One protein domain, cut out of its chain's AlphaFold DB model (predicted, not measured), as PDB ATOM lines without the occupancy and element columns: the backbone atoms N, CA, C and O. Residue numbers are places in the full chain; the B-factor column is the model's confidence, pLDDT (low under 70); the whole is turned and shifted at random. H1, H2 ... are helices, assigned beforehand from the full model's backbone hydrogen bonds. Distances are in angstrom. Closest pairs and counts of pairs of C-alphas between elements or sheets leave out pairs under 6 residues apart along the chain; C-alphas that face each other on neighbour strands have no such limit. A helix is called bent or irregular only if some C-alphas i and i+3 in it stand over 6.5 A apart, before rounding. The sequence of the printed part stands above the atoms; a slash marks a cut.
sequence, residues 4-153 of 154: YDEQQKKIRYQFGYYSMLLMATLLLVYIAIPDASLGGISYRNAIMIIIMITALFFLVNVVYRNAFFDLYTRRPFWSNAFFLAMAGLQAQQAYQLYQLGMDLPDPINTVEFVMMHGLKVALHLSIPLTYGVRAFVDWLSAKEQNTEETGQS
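Overview. This is residues 4 to 153 of the 154 residues of an uncharacterized protein of Trichococcus pasteurii (UniProt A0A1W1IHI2). Four long helices lie side by side in a single layer, in the spatial order H1, H2, H4, H3; H1 with H2 and H3 with H4 make two helical hairpins, and H2 packs on H4 to join them. H4 is the longest helix and kinks near residue 125, and residues 135 to 153, of which 135 to 151 belong to H4, stick out past the rest as an arm. The printed part has 150 residues with four named helices, in the order H1, H2, H3, H4, and no named strand; the class is all helix. The whole is loose, with a radius of gyration of the C-alphas of 20.3 A, and spans 72 by 35 by 29 A, while the body without the arm spans 55 by 34 by 19 A.

Arrangement. Start with H1, residues 4 to 32, which touches H2, residues 43 to 65; look at the C-alphas of Ser 19 and Thr 54, their closest, 5.6 A apart. This hairpin runs opposite ways at a shallow tilt of 27 degrees. Go on to H4, residues 110 to 151, which with residues 112 to 130 alone touches H2, closest at the C-alphas of Leu 56 and Leu 123, 5.6 A apart. H2 and H4 run the same way at a shallow tilt of 10 degrees. H3, residues 77 to 102, touches H4, which meets it with residues 117 to 131 alone; the closest C-alphas are those of Ala 87 and Val 121, 4.9 A apart. This second hairpin runs opposite ways at a shallow tilt of 33 degrees, only just short of steep. H1 is apart from H3 and H4, and H2 is apart from H3. In H1, H2 and H3 every O i to N i+4 pair is within hydrogen-bond range; in H4 it is 36 of 38.

Along the chain. Find C-alpha 4 at (175.605, 225.642, 142.520); from there H1 runs 41.8 A to C-alpha 32. H2 begins at C-alpha 43, at (163.563, 200.545, 172.943), and measures 33.0 A. H3 measures 37.3 A from Phe 77 to Met 102. H4 measures 55.9 A from Thr 110 to Gly 151, whose C-alpha is at (190.044, 203.749, 117.484). H4 has a kink of 47 degrees near residue 125; it is neither bent nor irregular, but only just: C-alphas 124 and 127 are 6.4 A apart.

Size, cuts and confidence. The two C-alphas farthest apart are those of Pro 105 and Ser 153, 73.6 A. Without residues 135 to 153, which stand free, the body spans 55 by 34 by 19 A. The printed part has no cut; the link from H2 to H3, 11 residues, is long, and the other two are short. The mean pLDDT of the printed part is 79.4, and 29 residues are under 70, among them residues 35 to 39, 63 to 76 and 149 to 153.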
ATOM      1  N   TYR A   4     175.273 226.930 141.894       51.75
ATOM      2  CA  TYR A   4     175.605 225.642 142.520       51.75
ATOM      3  C   TYR A   4     175.052 225.498 143.950       51.75
ATOM      4  O   TYR A   4     174.704 224.396 144.368       51.75
ATOM      5  N   ASP A   5     174.896 226.604 144.681       62.94
ATOM      6  CA  ASP A   5     174.388 226.602 146.060       62.94
ATOM      7  C   ASP A   5     172.879 226.296 146.105       62.94
ATOM      8  O   ASP A   5     172.422 225.481 146.905       62.94
ATOM      9  N   GLU A   6     172.103 226.851 145.167       69.06
ATOM     10  CA  GLU A   6     170.655 226.615 145.058       69.06
ATOM     11  C   GLU A   6     170.320 225.152 144.712       69.06
ATOM     12  O   GLU A   6     169.434 224.550 145.327       69.06
ATOM     13  N   GLN A   7     171.053 224.528 143.779       71.50
ATOM     14  CA  GLN A   7     170.828 223.116 143.435       71.50
ATOM     15  C   GLN A   7     171.231 222.164 144.567       71.50
ATOM     16  O   GLN A   7     170.487 221.232 144.892       71.50
ATOM     17  N   GLN A   8     172.374 222.406 145.217       69.50
ATOM     18  CA  GLN A   8     172.786 221.631 146.388       69.50
ATOM     19  C   GLN A   8     171.801 221.787 147.546       69.50
ATOM     20  O   GLN A   8     171.437 220.798 148.185       69.50
ATOM     21  N   LYS A   9     171.319 223.009 147.786       74.62
ATOM     22  CA  LYS A   9     170.284 223.307 148.777       74.62
ATOM     23  C   LYS A   9     168.993 222.546 148.474       74.62
ATOM     24  O   LYS A   9     168.502 221.843 149.355       74.62
ATOM     25  N   LYS A  10     168.489 222.597 147.238       80.00
ATOM     26  CA  LYS A  10     167.275 221.870 146.825       80.00
ATOM     27  C   LYS A  10     167.393 220.363 147.065       80.00
ATOM     28  O   LYS A  10     166.472 219.759 147.607       80.00
ATOM     29  N   ILE A  11     168.533 219.768 146.719       77.38
ATOM     30  CA  ILE A  11     168.750 218.327 146.887       77.38
ATOM     31  C   ILE A  11     168.899 217.945 148.367       77.38
ATOM     32  O   ILE A  11     168.303 216.957 148.794       77.38
ATOM     33  N   ARG A  12     169.593 218.758 149.177       79.00
ATOM     34  CA  ARG A  12     169.638 218.581 150.641       79.00
ATOM     35  C   ARG A  12     168.239 218.632 151.261       79.00
ATOM     36  O   ARG A  12     167.926 217.780 152.085       79.00
ATOM     37  N   TYR A  13     167.381 219.562 150.838       82.19
ATOM     38  CA  TYR A  13     165.992 219.618 151.308       82.19
ATOM     39  C   TYR A  13     165.169 218.408 150.865       82.19
ATOM     40  O   TYR A  13     164.459 217.829 151.684       82.19
ATOM     41  N   GLN A  14     165.281 217.997 149.602       86.69
ATOM     42  CA  GLN A  14     164.545 216.848 149.076       86.69
ATOM     43  C   GLN A  14     164.916 215.557 149.815       86.69
ATOM     44  O   GLN A  14     164.035 214.842 150.289       86.69
ATOM     45  N   PHE A  15     166.212 215.272 149.967       87.44
ATOM     46  CA  PHE A  15     166.647 214.087 150.705       87.44
ATOM     47  C   PHE A  15     166.451 214.220 152.207       87.44
ATOM     48  O   PHE A  15     166.201 213.210 152.856       87.44
ATOM     49  N   GLY A  16     166.493 215.431 152.763       85.44
ATOM     50  CA  GLY A  16     166.113 215.673 154.153       85.44
ATOM     51  C   GLY A  16     164.654 215.287 154.389       85.44
ATOM     52  O   GLY A  16     164.356 214.537 155.313       85.44
ATOM     53  N   TYR A  17     163.761 215.695 153.487       90.25
ATOM     54  CA  TYR A  17     162.355 215.301 153.518       90.25
ATOM     55  C   TYR A  17     162.169 213.783 153.370       90.25
ATOM     56  O   TYR A  17     161.469 213.173 154.174       90.25
ATOM     57  N   TYR A  18     162.844 213.141 152.412       92.19
ATOM     58  CA  TYR A  18     162.780 211.680 152.266       92.19
ATOM     59  C   TYR A  18     163.332 210.933 153.477       92.19
ATOM     60  O   TYR A  18     162.789 209.903 153.856       92.19
ATOM     61  N   SER A  19     164.365 211.469 154.118       91.81
ATOM     62  CA  SER A  19     164.922 210.896 155.344       91.81
ATOM     63  C   SER A  19     163.928 211.013 156.499       91.81
ATOM     64  O   SER A  19     163.752 210.061 157.249       91.81
ATOM     65  N   MET A  20     163.198 212.127 156.599       93.19
ATOM     66  CA  MET A  20     162.115 212.270 157.580       93.19
ATOM     67  C   MET A  20     160.975 211.278 157.321       93.19
ATOM     68  O   MET A  20     160.491 210.656 158.265       93.19
ATOM     69  N   LEU A  21     160.576 211.078 156.058       94.62
ATOM     70  CA  LEU A  21     159.581 210.060 155.700       94.62
ATOM     71  C   LEU A  21     160.065 208.645 156.031       94.62
ATOM     72  O   LEU A  21     159.303 207.853 156.584       94.62
ATOM     73  N   LEU A  22     161.327 208.335 155.731       94.62
ATOM     74  CA  LEU A  22     161.946 207.056 156.065       94.62
ATOM     75  C   LEU A  22     161.934 206.827 157.579       94.62
ATOM     76  O   LEU A  22     161.479 205.782 158.033       94.62
ATOM     77  N   MET A  23     162.364 207.820 158.360       94.94
ATOM     78  CA  MET A  23     162.374 207.746 159.820       94.94
ATOM     79  C   MET A  23     160.973 207.528 160.386       94.94
ATOM     80  O   MET A  23     160.783 206.653 161.226       94.94
ATOM     81  N   ALA A  24     159.984 208.287 159.905       93.75
ATOM     82  CA  ALA A  24     158.594 208.139 160.325       93.75
ATOM     83  C   ALA A  24     158.049 206.748 159.978       93.75
ATOM     84  O   ALA A  24     157.408 206.114 160.810       93.75
ATOM     85  N   THR A  25     158.358 206.240 158.784       94.31
ATOM     86  CA  THR A  25     157.957 204.893 158.356       94.31
ATOM     87  C   THR A  25     158.579 203.828 159.253       94.31
ATOM     88  O   THR A  25     157.872 202.952 159.740       94.31
ATOM     89  N   LEU A  26     159.881 203.919 159.528       93.19
ATOM     90  CA  LEU A  26     160.582 202.980 160.405       93.19
ATOM     91  C   LEU A  26     160.057 203.027 161.845       93.19
ATOM     92  O   LEU A  26     159.917 201.980 162.470       93.19
ATOM     93  N   LEU A  27     159.720 204.214 162.357       92.31
ATOM     94  CA  LEU A  27     159.081 204.370 163.667       92.31
ATOM     95  C   LEU A  27     157.686 203.742 163.701       92.31
ATOM     96  O   LEU A  27     157.357 203.054 164.661       92.31
ATOM     97  N   LEU A  28     156.874 203.940 162.660       91.69
ATOM     98  CA  LEU A  28     155.551 203.318 162.567       91.69
ATOM     99  C   LEU A  28     155.651 201.794 162.499       91.69
ATOM    100  O   LEU A  28     154.903 201.109 163.189       91.69
ATOM    101  N   VAL A  29     156.597 201.271 161.715       89.25
ATOM    102  CA  VAL A  29     156.884 199.833 161.659       89.25
ATOM    103  C   VAL A  29     157.303 199.327 163.035       89.25
ATOM    104  O   VAL A  29     156.756 198.335 163.498       89.25
ATOM    105  N   TYR A  30     158.205 200.029 163.719       87.00
ATOM    106  CA  TYR A  30     158.633 199.664 165.068       87.00
ATOM    107  C   TYR A  30     157.462 199.606 166.061       87.00
ATOM    108  O   TYR A  30     157.342 198.629 166.790       87.00
ATOM    109  N   ILE A  31     156.568 200.601 166.053       86.19
ATOM    110  CA  ILE A  31     155.385 200.645 166.935       86.19
ATOM    111  C   ILE A  31     154.367 199.545 166.582       86.19
ATOM    112  O   ILE A  31     153.655 199.058 167.457       86.19
ATOM    113  N   ALA A  32     154.268 199.164 165.306       85.62
ATOM    114  CA  ALA A  32     153.327 198.148 164.838       85.62
ATOM    115  C   ALA A  32     153.805 196.705 165.083       85.62
ATOM    116  O   ALA A  32     153.001 195.774 165.009       85.62
ATOM    117  N   ILE A  33     155.099 196.506 165.342       81.38
ATOM    118  CA  ILE A  33     155.683 195.191 165.591       81.38
ATOM    119  C   ILE A  33     155.485 194.813 167.073       81.38
ATOM    120  O   ILE A  33     155.863 195.583 167.952       81.38
ATOM    121  N   PRO A  34     154.941 193.622 167.387       74.12
ATOM    122  CA  PRO A  34     154.828 193.154 168.767       74.12
ATOM    123  C   PRO A  34     156.205 192.972 169.422       74.12
ATOM    124  O   PRO A  34     157.082 192.338 168.827       74.12
ATOM    125  N   ASP A  35     156.368 193.421 170.672       68.00
ATOM    126  CA  ASP A  35     157.642 193.392 171.423       68.00
ATOM    127  C   ASP A  35     158.352 192.023 171.401       68.00
ATOM    128  O   ASP A  35     159.577 191.943 171.301       68.00
ATOM    129  N   ALA A  36     157.588 190.925 171.409       63.78
ATOM    130  CA  ALA A  36     158.112 189.557 171.382       63.78
ATOM    131  C   ALA A  36     158.874 189.188 170.089       63.78
ATOM    132  O   ALA A  36     159.602 188.197 170.068       63.78
ATOM    133  N   SER A  37     158.720 189.960 169.011       65.94
ATOM    134  CA  SER A  37     159.309 189.664 167.696       65.94
ATOM    135  C   SER A  37     160.587 190.449 167.376       65.94
ATOM    136  O   SER A  37     161.255 190.151 166.389       65.94
ATOM    137  N   LEU A  38     160.989 191.394 168.233       65.38
ATOM    138  CA  LEU A  38     162.179 192.239 168.036       65.38
ATOM    139  C   LEU A  38     163.474 191.623 168.588       65.38
ATOM    140  O   LEU A  38     164.473 192.321 168.753       65.38
ATOM    141  N   GLY A  39     163.471 190.322 168.894       66.88
ATOM    142  CA  GLY A  39     164.676 189.582 169.278       66.88
ATOM    143  C   GLY A  39     165.390 190.142 170.513       66.88
ATOM    144  O   GLY A  39     166.601 189.985 170.624       66.88
ATOM    145  N   GLY A  40     164.669 190.831 171.408       72.00
ATOM    146  CA  GLY A  40     165.222 191.419 172.631       72.00
ATOM    147  C   GLY A  40     165.965 192.750 172.449       72.00
ATOM    148  O   GLY A  40     166.747 193.104 173.326       72.00
ATOM    149  N   ILE A  41     165.771 193.471 171.337       78.06
ATOM    150  CA  ILE A  41     166.341 194.817 171.153       78.06
ATOM    151  C   ILE A  41     165.669 195.800 172.120       78.06
ATOM    152  O   ILE A  41     164.443 195.910 172.160       78.06
ATOM    153  N   SER A  42     166.464 196.570 172.865       81.69
ATOM    154  CA  SER A  42     165.928 197.597 173.764       81.69
ATOM    155  C   SER A  42     165.315 198.780 173.000       81.69
ATOM    156  O   SER A  42     165.852 199.228 171.987       81.69
ATOM    157  N   TYR A  43     164.238 199.371 173.534       82.00
ATOM    158  CA  TYR A  43     163.563 200.545 172.943       82.00
ATOM    159  C   TYR A  43     164.537 201.686 172.601       82.00
ATOM    160  O   TYR A  43     164.485 202.289 171.528       82.00
ATOM    161  N   ARG A  44     165.489 201.954 173.505       84.44
ATOM    162  CA  ARG A  44     166.511 202.987 173.314       84.44
ATOM    163  C   ARG A  44     167.407 202.689 172.110       84.44
ATOM    164  O   ARG A  44     167.693 203.595 171.326       84.44
ATOM    165  N   ASN A  45     167.863 201.446 171.971       85.44
ATOM    166  CA  ASN A  45     168.748 201.061 170.877       85.44
ATOM    167  C   ASN A  45     167.985 200.937 169.558       85.44
ATOM    168  O   ASN A  45     168.522 201.346 168.533       85.44
ATOM    169  N   ALA A  46     166.721 200.508 169.572       86.75
ATOM    170  CA  ALA A  46     165.861 200.521 168.391       86.75
ATOM    171  C   ALA A  46     165.716 201.935 167.803       86.75
ATOM    172  O   ALA A  46     165.936 202.134 166.607       86.75
ATOM    173  N   ILE A  47     165.447 202.944 168.640       89.88
ATOM    174  CA  ILE A  47     165.396 204.346 168.192       89.88
ATOM    175  C   ILE A  47     166.743 204.789 167.616       89.88
ATOM    176  O   ILE A  47     166.783 205.408 166.552       89.88
ATOM    177  N   MET A  48     167.855 204.465 168.283       90.81
ATOM    178  CA  MET A  48     169.182 204.807 167.760       90.81
ATOM    179  C   MET A  48     169.461 204.137 166.413       90.81
ATOM    180  O   MET A  48     169.993 204.795 165.522       90.81
ATOM    181  N   ILE A  49     169.084 202.870 166.235       90.00
ATOM    182  CA  ILE A  49     169.202 202.140 164.968       90.00
ATOM    183  C   ILE A  49     168.419 202.863 163.869       90.00
ATOM    184  O   ILE A  49     168.981 203.146 162.813       90.00
ATOM    185  N   ILE A  50     167.166 203.244 164.130       92.00
ATOM    186  CA  ILE A  50     166.325 203.977 163.168       92.00
ATOM    187  C   ILE A  50     166.964 205.318 162.777       92.00
ATOM    188  O   ILE A  50     167.033 205.652 161.588       92.00
ATOM    189  N   ILE A  51     167.480 206.070 163.755       93.00
ATOM    190  CA  ILE A  51     168.181 207.338 163.508       93.00
ATOM    191  C   ILE A  51     169.430 207.100 162.656       93.00
ATOM    192  O   ILE A  51     169.654 207.825 161.689       93.00
ATOM    193  N   MET A  52     170.234 206.083 162.971       92.94
ATOM    194  CA  MET A  52     171.462 205.783 162.229       92.94
ATOM    195  C   MET A  52     171.183 205.307 160.801       92.94
ATOM    196  O   MET A  52     171.879 205.744 159.888       92.94
ATOM    197  N   ILE A  53     170.155 204.481 160.580       93.38
ATOM    198  CA  ILE A  53     169.708 204.078 159.235       93.38
ATOM    199  C   ILE A  53     169.283 205.309 158.436       93.38
ATOM    200  O   ILE A  53     169.703 205.491 157.294       93.38
ATOM    201  N   THR A  54     168.488 206.183 159.052       93.31
ATOM    202  CA  THR A  54     168.020 207.422 158.424       93.31
ATOM    203  C   THR A  54     169.189 208.343 158.073       93.31
ATOM    204  O   THR A  54     169.260 208.865 156.960       93.31
ATOM    205  N   ALA A  55     170.132 208.517 158.999       91.25
ATOM    206  CA  ALA A  55     171.326 209.321 158.789       91.25
ATOM    207  C   ALA A  55     172.207 208.738 157.679       91.25
ATOM    208  O   ALA A  55     172.694 209.487 156.836       91.25
ATOM    209  N   LEU A  56     172.370 207.413 157.635       90.31
ATOM    210  CA  LEU A  56     173.133 206.729 156.595       90.31
ATOM    211  C   LEU A  56     172.479 206.919 155.227       90.31
ATOM    212  O   LEU A  56     173.160 207.278 154.270       90.31
ATOM    213  N   PHE A  57     171.159 206.746 155.142       90.44
ATOM    214  CA  PHE A  57     170.397 207.000 153.922       90.44
ATOM    215  C   PHE A  57     170.571 208.445 153.446       90.44
ATOM    216  O   PHE A  57     170.905 208.670 152.280       90.44
ATOM    217  N   PHE A  58     170.392 209.422 154.339       87.88
ATOM    218  CA  PHE A  58     170.583 210.833 154.016       87.88
ATOM    219  C   PHE A  58     171.998 211.095 153.504       87.88
ATOM    220  O   PHE A  58     172.178 211.705 152.450       87.88
ATOM    221  N   LEU A  59     173.003 210.610 154.235       84.88
ATOM    222  CA  LEU A  59     174.402 210.894 153.967       84.88
ATOM    223  C   LEU A  59     174.856 210.257 152.655       84.88
ATOM    224  O   LEU A  59     175.417 210.958 151.818       84.88
ATOM    225  N   VAL A  60     174.525 208.989 152.407       82.12
ATOM    226  CA  VAL A  60     174.817 208.330 151.125       82.12
ATOM    227  C   VAL A  60     174.163 209.087 149.973       82.12
ATOM    228  O   VAL A  60     174.836 209.403 148.999       82.12
ATOM    229  N   ASN A  61     172.884 209.451 150.074       80.38
ATOM    230  CA  ASN A  61     172.199 210.113 148.963       80.38
ATOM    231  C   ASN A  61     172.697 211.541 148.717       80.38
ATOM    232  O   ASN A  61     172.856 211.948 147.567       80.38
ATOM    233  N   VAL A  62     172.977 212.309 149.769       74.44
ATOM    234  CA  VAL A  62     173.514 213.669 149.633       74.44
ATOM    235  C   VAL A  62     174.948 213.649 149.100       74.44
ATOM    236  O   VAL A  62     175.287 214.469 148.241       74.44
ATOM    237  N   VAL A  63     175.777 212.707 149.558       69.50
ATOM    238  CA  VAL A  63     177.173 212.577 149.115       69.50
ATOM    239  C   VAL A  63     177.247 212.016 147.690       69.50
ATOM    240  O   VAL A  63     178.004 212.555 146.884       69.50
ATOM    241  N   TYR A  64     176.432 211.012 147.344       66.88
ATOM    242  CA  TYR A  64     176.426 210.391 146.014       66.88
ATOM    243  C   TYR A  64     175.826 211.308 144.941       66.88
ATOM    244  O   TYR A  64     176.327 211.334 143.821       66.88
ATOM    245  N   ARG A  65     174.778 212.091 145.262       61.91
ATOM    246  CA  ARG A  65     174.143 212.978 144.271       61.91
ATOM    247  C   ARG A  65     174.701 214.389 144.192       61.91
ATOM    248  O   ARG A  65     174.628 214.923 143.094       61.91
ATOM    249  N   ASN A  66     175.165 215.031 145.276       58.59
ATOM    250  CA  ASN A  66     175.360 216.489 145.181       58.59
ATOM    251  C   ASN A  66     176.400 217.210 146.052       58.59
ATOM    252  O   ASN A  66     176.674 218.363 145.725       58.59
ATOM    253  N   ALA A  67     176.939 216.679 147.159       50.78
ATOM    254  CA  ALA A  67     177.601 217.601 148.103       50.78
ATOM    255  C   ALA A  67     178.635 217.016 149.083       50.78
ATOM    256  O   ALA A  67     178.489 217.146 150.293       50.78
ATOM    257  N   PHE A  68     179.758 216.520 148.572       48.78
ATOM    258  CA  PHE A  68     181.064 216.872 149.170       48.78
ATOM    259  C   PHE A  68     182.114 217.216 148.099       48.78
ATOM    260  O   PHE A  68     183.319 217.217 148.336       48.78
ATOM    261  N   PHE A  69     181.626 217.486 146.889       52.47
ATOM    262  CA  PHE A  69     182.394 217.557 145.660       52.47
ATOM    263  C   PHE A  69     182.119 218.885 144.963       52.47
ATOM    264  O   PHE A  69     181.409 218.932 143.962       52.47
ATOM    265  N   ASP A  70     182.670 219.961 145.513       45.25
ATOM    266  CA  ASP A  70     183.027 221.100 144.678       45.25
ATOM    267  C   ASP A  70     184.492 220.941 144.251       45.25
ATOM    268  O   ASP A  70     185.319 220.399 144.995       45.25
ATOM    269  N   LEU A  71     184.803 221.445 143.060       46.84
ATOM    270  CA  LEU A  71     186.108 221.502 142.388       46.84
ATOM    271  C   LEU A  71     187.267 222.028 143.273       46.84
ATOM    272  O   LEU A  71     188.434 221.953 142.884       46.84
ATOM    273  N   TYR A  72     186.949 222.571 144.449       43.88
ATOM    274  CA  TYR A  72     187.868 223.137 145.430       43.88
ATOM    275  C   TYR A  72     188.501 222.115 146.381       43.88
ATOM    276  O   TYR A  72     189.594 222.367 146.889       43.88
ATOM    277  N   THR A  73     187.910 220.932 146.584       49.25
ATOM    278  CA  THR A  73     188.549 219.855 147.362       49.25
ATOM    279  C   THR A  73     189.317 218.927 146.423       49.25
ATOM    280  O   THR A  73     189.016 217.744 146.299       49.25
ATOM    281  N   ARG A  74     190.340 219.458 145.736       52.47
ATOM    282  CA  ARG A  74     191.167 218.707 144.764       52.47
ATOM    283  C   ARG A  74     191.811 217.427 145.325       52.47
ATOM    284  O   ARG A  74     192.326 216.631 144.546       52.47
ATOM    285  N   ARG A  75     191.819 217.225 146.651       58.34
ATOM    286  CA  ARG A  75     192.321 216.017 147.326       58.34
ATOM    287  C   ARG A  75     191.525 215.730 148.611       58.34
ATOM    288  O   ARG A  75     191.920 216.211 149.671       58.34
ATOM    289  N   PRO A  76     190.470 214.900 148.576       68.06
ATOM    290  CA  PRO A  76     189.732 214.458 149.770       68.06
ATOM    291  C   PRO A  76     190.527 213.443 150.615       68.06
ATOM    292  O   PRO A  76     189.959 212.652 151.361       68.06
ATOM    293  N   PHE A  77     191.857 213.421 150.483       72.62
ATOM    294  CA  PHE A  77     192.720 212.437 151.126       72.62
ATOM    295  C   PHE A  77     192.598 212.503 152.650       72.62
ATOM    296  O   PHE A  77     192.367 211.484 153.287       72.62
ATOM    297  N   TRP A  78     192.677 213.706 153.228       73.88
ATOM    298  CA  TRP A  78     192.613 213.888 154.679       73.88
ATOM    299  C   TRP A  78     191.232 213.589 155.261       73.88
ATOM    300  O   TRP A  78     191.148 212.975 156.320       73.88
ATOM    301  N   SER A  79     190.152 213.958 154.565       73.62
ATOM    302  CA  SER A  79     188.795 213.608 154.997       73.62
ATOM    303  C   SER A  79     188.566 212.100 154.919       73.62
ATOM    304  O   SER A  79     188.076 211.514 155.878       73.62
ATOM    305  N   ASN A  80     188.988 211.444 153.834       80.06
ATOM    306  CA  ASN A  80     188.890 209.988 153.713       80.06
ATOM    307  C   ASN A  80     189.728 209.268 154.765       80.06
ATOM    308  O   ASN A  80     189.224 208.351 155.403       80.06
ATOM    309  N   ALA A  81     190.970 209.699 154.985       83.25
ATOM    310  CA  ALA A  81     191.837 209.142 156.015       83.25
ATOM    311  C   ALA A  81     191.218 209.300 157.412       83.25
ATOM    312  O   ALA A  81     191.206 208.344 158.181       83.25
ATOM    313  N   PHE A  82     190.639 210.466 157.716       84.25
ATOM    314  CA  PHE A  82     189.930 210.705 158.973       84.25
ATOM    315  C   PHE A  82     188.732 209.761 159.147       84.25
ATOM    316  O   PHE A  82     188.628 209.082 160.165       84.25
ATOM    317  N   PHE A  83     187.846 209.667 158.152       84.38
ATOM    318  CA  PHE A  83     186.662 208.809 158.242       84.38
ATOM    319  C   PHE A  83     187.008 207.312 158.254       84.38
ATOM    320  O   PHE A  83     186.358 206.550 158.968       84.38
ATOM    321  N   LEU A  84     188.067 206.894 157.553       88.38
ATOM    322  CA  LEU A  84     188.614 205.536 157.643       88.38
ATOM    323  C   LEU A  84     189.189 205.248 159.032       88.38
ATOM    324  O   LEU A  84     188.900 204.195 159.596       88.38
ATOM    325  N   ALA A  85     189.952 206.180 159.608       89.00
ATOM    326  CA  ALA A  85     190.476 206.041 160.964       89.00
ATOM    327  C   ALA A  85     189.336 205.934 161.986       89.00
ATOM    328  O   ALA A  85     189.355 205.053 162.840       89.00
ATOM    329  N   MET A  86     188.299 206.764 161.854       87.38
ATOM    330  CA  MET A  86     187.116 206.695 162.711       87.38
ATOM    331  C   MET A  86     186.353 205.376 162.548       87.38
ATOM    332  O   MET A  86     185.954 204.785 163.549       87.38
ATOM    333  N   ALA A  87     186.192 204.872 161.323       89.50
ATOM    334  CA  ALA A  87     185.599 203.557 161.087       89.50
ATOM    335  C   ALA A  87     186.424 202.436 161.741       89.50
ATOM    336  O   ALA A  87     185.854 201.564 162.395       89.50
ATOM    337  N   GLY A  88     187.754 202.494 161.620       89.25
ATOM    338  CA  GLY A  88     188.675 201.553 162.258       89.25
ATOM    339  C   GLY A  88     188.589 201.587 163.783       89.25
ATOM    340  O   GLY A  88     188.466 200.539 164.410       89.25
ATOM    341  N   LEU A  89     188.558 202.782 164.383       91.62
ATOM    342  CA  LEU A  89     188.379 202.955 165.827       91.62
ATOM    343  C   LEU A  89     187.033 202.400 166.306       91.62
ATOM    344  O   LEU A  89     186.987 201.704 167.316       91.62
ATOM    345  N   GLN A  90     185.943 202.656 165.574       89.31
ATOM    346  CA  GLN A  90     184.620 202.110 165.903       89.31
ATOM    347  C   GLN A  90     184.588 200.580 165.787       89.31
ATOM    348  O   GLN A  90     184.001 199.918 166.642       89.31
ATOM    349  N   ALA A  91     185.240 200.011 164.769       89.69
ATOM    350  CA  ALA A  91     185.351 198.566 164.595       89.69
ATOM    351  C   ALA A  91     186.202 197.923 165.703       89.69
ATOM    352  O   ALA A  91     185.809 196.902 166.262       89.69
ATOM    353  N   GLN A  92     187.323 198.545 166.075       91.25
ATOM    354  CA  GLN A  92     188.167 198.082 167.176       91.25
ATOM    355  C   GLN A  92     187.421 198.143 168.511       91.25
ATOM    356  O   GLN A  92     187.459 197.184 169.280       91.25
ATOM    357  N   GLN A  93     186.714 199.241 168.778       88.50
ATOM    358  CA  GLN A  93     185.910 199.381 169.987       88.50
ATOM    359  C   GLN A  93     184.796 198.328 170.038       88.50
ATOM    360  O   GLN A  93     184.565 197.733 171.087       88.50
ATOM    361  N   ALA A  94     184.129 198.065 168.911       88.25
ATOM    362  CA  ALA A  94     183.146 196.992 168.812       88.25
ATOM    363  C   ALA A  94     183.787 195.624 169.087       88.25
ATOM    364  O   ALA A  94     183.268 194.848 169.876       88.25
ATOM    365  N   TYR A  95     184.951 195.339 168.513       87.69
ATOM    366  CA  TYR A  95     185.644 194.078 168.766       87.69
ATOM    367  C   TYR A  95     185.983 193.885 170.252       87.69
ATOM    368  O   TYR A  95     185.697 192.834 170.819       87.69
ATOM    369  N   GLN A  96     186.514 194.919 170.911       87.38
ATOM    370  CA  GLN A  96     186.822 194.882 172.344       87.38
ATOM    371  C   GLN A  96     185.567 194.681 173.203       87.38
ATOM    372  O   GLN A  96     185.575 193.868 174.124       87.38
ATOM    373  N   LEU A  97     184.480 195.393 172.887       86.38
ATOM    374  CA  LEU A  97     183.201 195.254 173.589       86.38
ATOM    375  C   LEU A  97     182.574 193.876 173.379       86.38
ATOM    376  O   LEU A  97     181.978 193.342 174.305       86.38
ATOM    377  N   TYR A  98     182.718 193.299 172.187       85.25
ATOM    378  CA  TYR A  98     182.243 191.952 171.898       85.25
ATOM    379  C   TYR A  98     183.015 190.905 172.706       85.25
ATOM    380  O   TYR A  98     182.397 190.039 173.316       85.25
ATOM    381  N   GLN A  99     184.348 191.018 172.765       83.12
ATOM    382  CA  GLN A  99     185.183 190.126 173.573       83.12
ATOM    383  C   GLN A  99     184.826 190.208 175.059       83.12
ATOM    384  O   GLN A  99     184.535 189.183 175.663       83.12
ATOM    385  N   LEU A 100     184.762 191.423 175.617       82.31
ATOM    386  CA  LEU A 100     184.344 191.641 177.007       82.31
ATOM    387  C   LEU A 100     182.913 191.130 177.253       82.31
ATOM    388  O   LEU A 100     182.597 190.619 178.319       82.31
ATOM    389  N   GLY A 101     182.064 191.281 176.237       75.88
ATOM    390  CA  GLY A 101     180.664 190.885 176.182       75.88
ATOM    391  C   GLY A 101     180.392 189.397 176.317       75.88
ATOM    392  O   GLY A 101     179.358 189.017 176.864       75.88
ATOM    393  N   MET A 102     181.295 188.565 175.801       69.44
ATOM    394  CA  MET A 102     181.165 187.109 175.879       69.44
ATOM    395  C   MET A 102     181.457 186.566 177.280       69.44
ATOM    396  O   MET A 102     180.979 185.487 177.614       69.44
ATOM    397  N   ASP A 103     182.189 187.327 178.094       75.06
ATOM    398  CA  ASP A 103     182.572 186.939 179.454       75.06
ATOM    399  C   ASP A 103     181.544 187.386 180.518       75.06
ATOM    400  O   ASP A 103     181.747 187.163 181.714       75.06
ATOM    401  N   LEU A 104     180.438 188.031 180.116       76.25
ATOM    402  CA  LEU A 104     179.386 188.480 181.034       76.25
ATOM    403  C   LEU A 104     178.395 187.356 181.399       76.25
ATOM    404  O   LEU A 104     178.092 186.508 180.561       76.25
ATOM    405  N   PRO A 105     177.823 187.381 182.626       71.38
ATOM    406  CA  PRO A 105     176.819 186.405 183.065       71.38
ATOM    407  C   PRO A 105     175.552 186.401 182.201       71.38
ATOM    408  O   PRO A 105     174.974 185.344 181.971       71.38
ATOM    409  N   ASP A 106     175.157 187.579 181.710       74.00
ATOM    410  CA  ASP A 106     174.120 187.744 180.699       74.00
ATOM    411  C   ASP A 106     174.793 188.102 179.365       74.00
ATOM    412  O   ASP A 106     175.408 189.172 179.260       74.00
ATOM    413  N   PRO A 107     174.707 187.234 178.343       70.81
ATOM    414  CA  PRO A 107     175.381 187.464 177.077       70.81
ATOM    415  C   PRO A 107     174.776 188.661 176.343       70.81
ATOM    416  O   PRO A 107     173.561 188.880 176.337       70.81
ATOM    417  N   ILE A 108     175.634 189.423 175.662       76.69
ATOM    418  CA  ILE A 108     175.197 190.537 174.819       76.69
ATOM    419  C   ILE A 108     174.227 190.030 173.741       76.69
ATOM    420  O   ILE A 108     174.520 189.074 173.018       76.69
ATOM    421  N   ASN A 109     173.109 190.741 173.560       83.12
ATOM    422  CA  ASN A 109     172.230 190.537 172.414       83.12
ATOM    423  C   ASN A 109     173.008 190.785 171.113       83.12
ATOM    424  O   ASN A 109     173.287 191.923 170.729       83.12
ATOM    425  N   THR A 110     173.368 189.700 170.431       81.38
ATOM    426  CA  THR A 110     174.261 189.754 169.269       81.38
ATOM    427  C   THR A 110     173.633 190.525 168.109       81.38
ATOM    428  O   THR A 110     174.338 191.247 167.408       81.38
ATOM    429  N   VAL A 111     172.312 190.437 167.923       82.19
ATOM    430  CA  VAL A 111     171.608 191.147 166.844       82.19
ATOM    431  C   VAL A 111     171.654 192.652 167.084       82.19
ATOM    432  O   VAL A 111     172.058 193.413 166.205       82.19
ATOM    433  N   GLU A 112     171.297 193.074 168.296       84.25
ATOM    434  CA  GLU A 112     171.332 194.475 168.717       84.25
ATOM    435  C   GLU A 112     172.746 195.052 168.614       84.25
ATOM    436  O   GLU A 112     172.952 196.139 168.067       84.25
ATOM    437  N   PHE A 113     173.732 194.287 169.081       87.50
ATOM    438  CA  PHE A 113     175.139 194.655 169.041       87.50
ATOM    439  C   PHE A 113     175.644 194.851 167.611       87.50
ATOM    440  O   PHE A 113     176.206 195.902 167.283       87.50
ATOM    441  N   VAL A 114     175.408 193.867 166.739       86.88
ATOM    442  CA  VAL A 114     175.834 193.909 165.337       86.88
ATOM    443  C   VAL A 114     175.144 195.052 164.599       86.88
ATOM    444  O   VAL A 114     175.819 195.790 163.883       86.88
ATOM    445  N   MET A 115     173.839 195.261 164.801       87.00
ATOM    446  CA  MET A 115     173.134 196.388 164.185       87.00
ATOM    447  C   MET A 115     173.717 197.727 164.638       87.00
ATOM    448  O   MET A 115     174.047 198.569 163.804       87.00
ATOM    449  N   MET A 116     173.898 197.923 165.945       89.56
ATOM    450  CA  MET A 116     174.394 199.183 166.497       89.56
ATOM    451  C   MET A 116     175.813 199.508 166.032       89.56
ATOM    452  O   MET A 116     176.081 200.614 165.555       89.56
ATOM    453  N   HIS A 117     176.739 198.564 166.181       89.88
ATOM    454  CA  HIS A 117     178.144 198.792 165.853       89.88
ATOM    455  C   HIS A 117     178.396 198.738 164.344       89.88
ATOM    456  O   HIS A 117     179.148 199.566 163.825       89.88
ATOM    457  N   GLY A 118     177.703 197.854 163.625       90.12
ATOM    458  CA  GLY A 118     177.738 197.789 162.168       90.12
ATOM    459  C   GLY A 118     177.261 199.090 161.525       90.12
ATOM    460  O   GLY A 118     177.951 199.624 160.659       90.12
ATOM    461  N   LEU A 119     176.148 199.667 161.997       91.75
ATOM    462  CA  LEU A 119     175.655 200.955 161.492       91.75
ATOM    463  C   LEU A 119     176.615 202.110 161.784       91.75
ATOM    464  O   LEU A 119     176.829 202.952 160.913       91.75
ATOM    465  N   LYS A 120     177.241 202.148 162.967       89.75
ATOM    466  CA  LYS A 120     178.265 203.159 163.280       89.75
ATOM    467  C   LYS A 120     179.455 203.066 162.333       89.75
ATOM    468  O   LYS A 120     179.908 204.093 161.831       89.75
ATOM    469  N   VAL A 121     179.951 201.860 162.073       91.31
ATOM    470  CA  VAL A 121     181.047 201.646 161.120       91.31
ATOM    471  C   VAL A 121     180.603 202.043 159.711       91.31
ATOM    472  O   VAL A 121     181.307 202.804 159.049       91.31
ATOM    473  N   ALA A 122     179.411 201.624 159.281       90.69
ATOM    474  CA  ALA A 122     178.856 201.960 157.971       90.69
ATOM    475  C   ALA A 122     178.695 203.474 157.769       90.69
ATOM    476  O   ALA A 122     179.039 203.985 156.706       90.69
ATOM    477  N   LEU A 123     178.251 204.213 158.791       89.38
ATOM    478  CA  LEU A 123     178.167 205.676 158.759       89.38
ATOM    479  C   LEU A 123     179.526 206.314 158.463       89.38
ATOM    480  O   LEU A 123     179.615 207.167 157.585       89.38
ATOM    481  N   HIS A 124     180.590 205.867 159.128       86.88
ATOM    482  CA  HIS A 124     181.929 206.409 158.893       86.88
ATOM    483  C   HIS A 124     182.523 205.936 157.560       86.88
ATOM    484  O   HIS A 124     183.183 206.718 156.885       86.88
ATOM    485  N   LEU A 125     182.253 204.698 157.135       88.69
ATOM    486  CA  LEU A 125     182.729 204.169 155.852       88.69
ATOM    487  C   LEU A 125     181.983 204.727 154.642       88.69
ATOM    488  O   LEU A 125     182.545 204.763 153.550       88.69
ATOM    489  N   SER A 126     180.742 205.175 154.806       83.75
ATOM    490  CA  SER A 126     179.922 205.651 153.689       83.75
ATOM    491  C   SER A 126     180.584 206.792 152.907       83.75
ATOM    492  O   SER A 126     180.481 206.838 151.681       83.75
ATOM    493  N   ILE A 127     181.345 207.656 153.582       79.62
ATOM    494  CA  ILE A 127     182.094 208.753 152.961       79.62
ATOM    495  C   ILE A 127     183.249 208.229 152.090       79.62
ATOM    496  O   ILE A 127     183.188 208.428 150.874       79.62
ATOM    497  N   PRO A 128     184.272 207.531 152.627       80.56
ATOM    498  CA  PRO A 128     185.378 207.024 151.817       80.56
ATOM    499  C   PRO A 128     184.918 206.032 150.742       80.56
ATOM    500  O   PRO A 128     185.460 206.060 149.638       80.56
ATOM    501  N   LEU A 129     183.890 205.216 151.010       83.50
ATOM    502  CA  LEU A 129     183.295 204.333 150.000       83.50
ATOM    503  C   LEU A 129     182.726 205.127 148.825       83.50
ATOM    504  O   LEU A 129     182.966 204.769 147.674       83.50
ATOM    505  N   THR A 130     182.035 206.236 149.091       78.88
ATOM    506  CA  THR A 130     181.497 207.078 148.017       78.88
ATOM    507  C   THR A 130     182.615 207.696 147.172       78.88
ATOM    508  O   THR A 130     182.516 207.716 145.944       78.88
ATOM    509  N   TYR A 131     183.715 208.137 147.793       75.06
ATOM    510  CA  TYR A 131     184.896 208.606 147.058       75.06
ATOM    511  C   TYR A 131     185.561 207.500 146.231       75.06
ATOM    512  O   TYR A 131     185.963 207.758 145.099       75.06
ATOM    513  N   GLY A 132     185.662 206.283 146.773       76.94
ATOM    514  CA  GLY A 132     186.214 205.130 146.063       76.94
ATOM    515  C   GLY A 132     185.393 204.758 144.829       76.94
ATOM    516  O   GLY A 132     185.953 204.621 143.743       76.94
ATOM    517  N   VAL A 133     184.066 204.668 144.971       78.00
ATOM    518  CA  VAL A 133     183.158 204.375 143.848       78.00
ATOM    519  C   VAL A 133     183.251 205.457 142.778       78.00
ATOM    520  O   VAL A 133     183.350 205.134 141.598       78.00
ATOM    521  N   ARG A 134     183.282 206.737 143.168       76.94
ATOM    522  CA  ARG A 134     183.429 207.827 142.199       76.94
ATOM    523  C   ARG A 134     184.756 207.751 141.449       76.94
ATOM    524  O   ARG A 134     184.750 207.821 140.230       76.94
ATOM    525  N   ALA A 135     185.872 207.570 142.157       77.12
ATOM    526  CA  ALA A 135     187.185 207.454 141.524       77.12
ATOM    527  C   ALA A 135     187.244 206.276 140.539       77.12
ATOM    528  O   ALA A 135     187.859 206.388 139.481       77.12
ATOM    529  N   PHE A 136     186.581 205.167 140.869       78.50
ATOM    530  CA  PHE A 136     186.468 204.013 139.985       78.50
ATOM    531  C   PHE A 136     185.643 204.316 138.725       78.50
ATOM    532  O   PHE A 136     186.087 204.000 137.623       78.50
ATOM    533  N   VAL A 137     184.482 204.963 138.865       79.25
ATOM    534  CA  VAL A 137     183.641 205.369 137.724       79.25
ATOM    535  C   VAL A 137     184.364 206.387 136.841       79.25
ATOM    536  O   VAL A 137     184.402 206.211 135.628       79.25
ATOM    537  N   ASP A 138     184.990 207.406 137.431       78.81
ATOM    538  CA  ASP A 138     185.757 208.417 136.693       78.81
ATOM    539  C   ASP A 138     186.920 207.765 135.912       78.81
ATOM    540  O   ASP A 138     187.183 208.126 134.764       78.81
ATOM    541  N   TRP A 139     187.587 206.762 136.499       79.50
ATOM    542  CA  TRP A 139     188.632 205.983 135.829       79.50
ATOM    543  C   TRP A 139     188.099 205.143 134.658       79.50
ATOM    544  O   TRP A 139     188.747 205.092 133.611       79.50
ATOM    545  N   LEU A 140     186.928 204.512 134.806       81.19
ATOM    546  CA  LEU A 140     186.283 203.760 133.724       81.19
ATOM    547  C   LEU A 140     185.922 204.671 132.547       81.19
ATOM    548  O   LEU A 140     186.316 204.377 131.419       81.19
ATOM    549  N   SER A 141     185.274 205.806 132.815       82.19
ATOM    550  CA  SER A 141     184.894 206.777 131.782       82.19
ATOM    551  C   SER A 141     186.111 207.329 131.037       82.19
ATOM    552  O   SER A 141     186.101 207.438 129.812       82.19
ATOM    553  N   ALA A 142     187.198 207.639 131.754       82.50
ATOM    554  CA  ALA A 142     188.439 208.093 131.126       82.50
ATOM    555  C   ALA A 142     189.071 207.001 130.245       82.50
ATOM    556  O   ALA A 142     189.639 207.294 129.194       82.50
ATOM    557  N   LYS A 143     188.992 205.731 130.655       83.44
ATOM    558  CA  LYS A 143     189.503 204.606 129.864       83.44
ATOM    559  C   LYS A 143     188.691 204.394 128.581       83.44
ATOM    560  O   LYS A 143     189.290 204.123 127.540       83.44
ATOM    561  N   GLU A 144     187.369 204.534 128.648       81.25
ATOM    562  CA  GLU A 144     186.483 204.470 127.478       81.25
ATOM    563  C   GLU A 144     186.813 205.579 126.472       81.25
ATOM    564  O   GLU A 144     187.101 205.272 125.317       81.25
ATOM    565  N   GLN A 145     186.927 206.834 126.923       75.44
ATOM    566  CA  GLN A 145     187.293 207.968 126.058       75.44
ATOM    567  C   GLN A 145     188.642 207.773 125.348       75.44
ATOM    568  O   GLN A 145     188.737 207.945 124.136       75.44
ATOM    569  N   ASN A 146     189.677 207.335 126.072       76.19
ATOM    570  CA  ASN A 146     190.991 207.070 125.471       76.19
ATOM    571  C   ASN A 146     190.959 205.922 124.437       76.19
ATOM    572  O   ASN A 146     191.782 205.885 123.519       76.19
ATOM    573  N   THR A 147     190.027 204.975 124.578       75.00
ATOM    574  CA  THR A 147     189.856 203.852 123.639       75.00
ATOM    575  C   THR A 147     189.114 204.296 122.372       75.00
ATOM    576  O   THR A 147     189.462 203.868 121.273       75.00
ATOM    577  N   GLU A 148     188.136 205.194 122.498       70.88
ATOM    578  CA  GLU A 148     187.431 205.787 121.352       70.88
ATOM    579  C   GLU A 148     188.343 206.709 120.521       70.88
ATOM    580  O   GLU A 148     188.339 206.626 119.292       70.88
ATOM    581  N   GLU A 149     189.190 207.522 121.164       64.44
ATOM    582  CA  GLU A 149     190.144 208.409 120.473       64.44
ATOM    583  C   GLU A 149     191.248 207.638 119.723       64.44
ATOM    584  O   GLU A 149     191.669 208.023 118.629       64.44
ATOM    585  N   THR A 150     191.699 206.504 120.267       60.75
ATOM    586  CA  THR A 150     192.681 205.636 119.592       60.75
ATOM    587  C   THR A 150     192.064 204.787 118.475       60.75
ATOM    588  O   THR A 150     192.753 204.482 117.506       60.75
ATOM    589  N   GLY A 151     190.767 204.465 118.543       57.22
ATOM    590  CA  GLY A 151     190.044 203.749 117.484       57.22
ATOM    591  C   GLY A 151     189.648 204.602 116.270       57.22
ATOM    592  O   GLY A 151     189.493 204.059 115.182       57.22
ATOM    593  N   GLN A 152     189.505 205.924 116.422       51.75
ATOM    594  CA  GLN A 152     189.170 206.847 115.320       51.75
ATOM    595  C   GLN A 152     190.393 207.382 114.550       51.75
ATOM    596  O   GLN A 152     190.229 208.107 113.570       51.75
ATOM    597  N   SER A 153     191.614 207.047 114.980       49.50
ATOM    598  CA  SER A 153     192.870 207.512 114.366       49.50
ATOM    599  C   SER A 153     193.556 206.480 113.453       49.50
ATOM    600  O   SER A 153     194.696 206.699 113.043       49.50
TER     601      SER A 153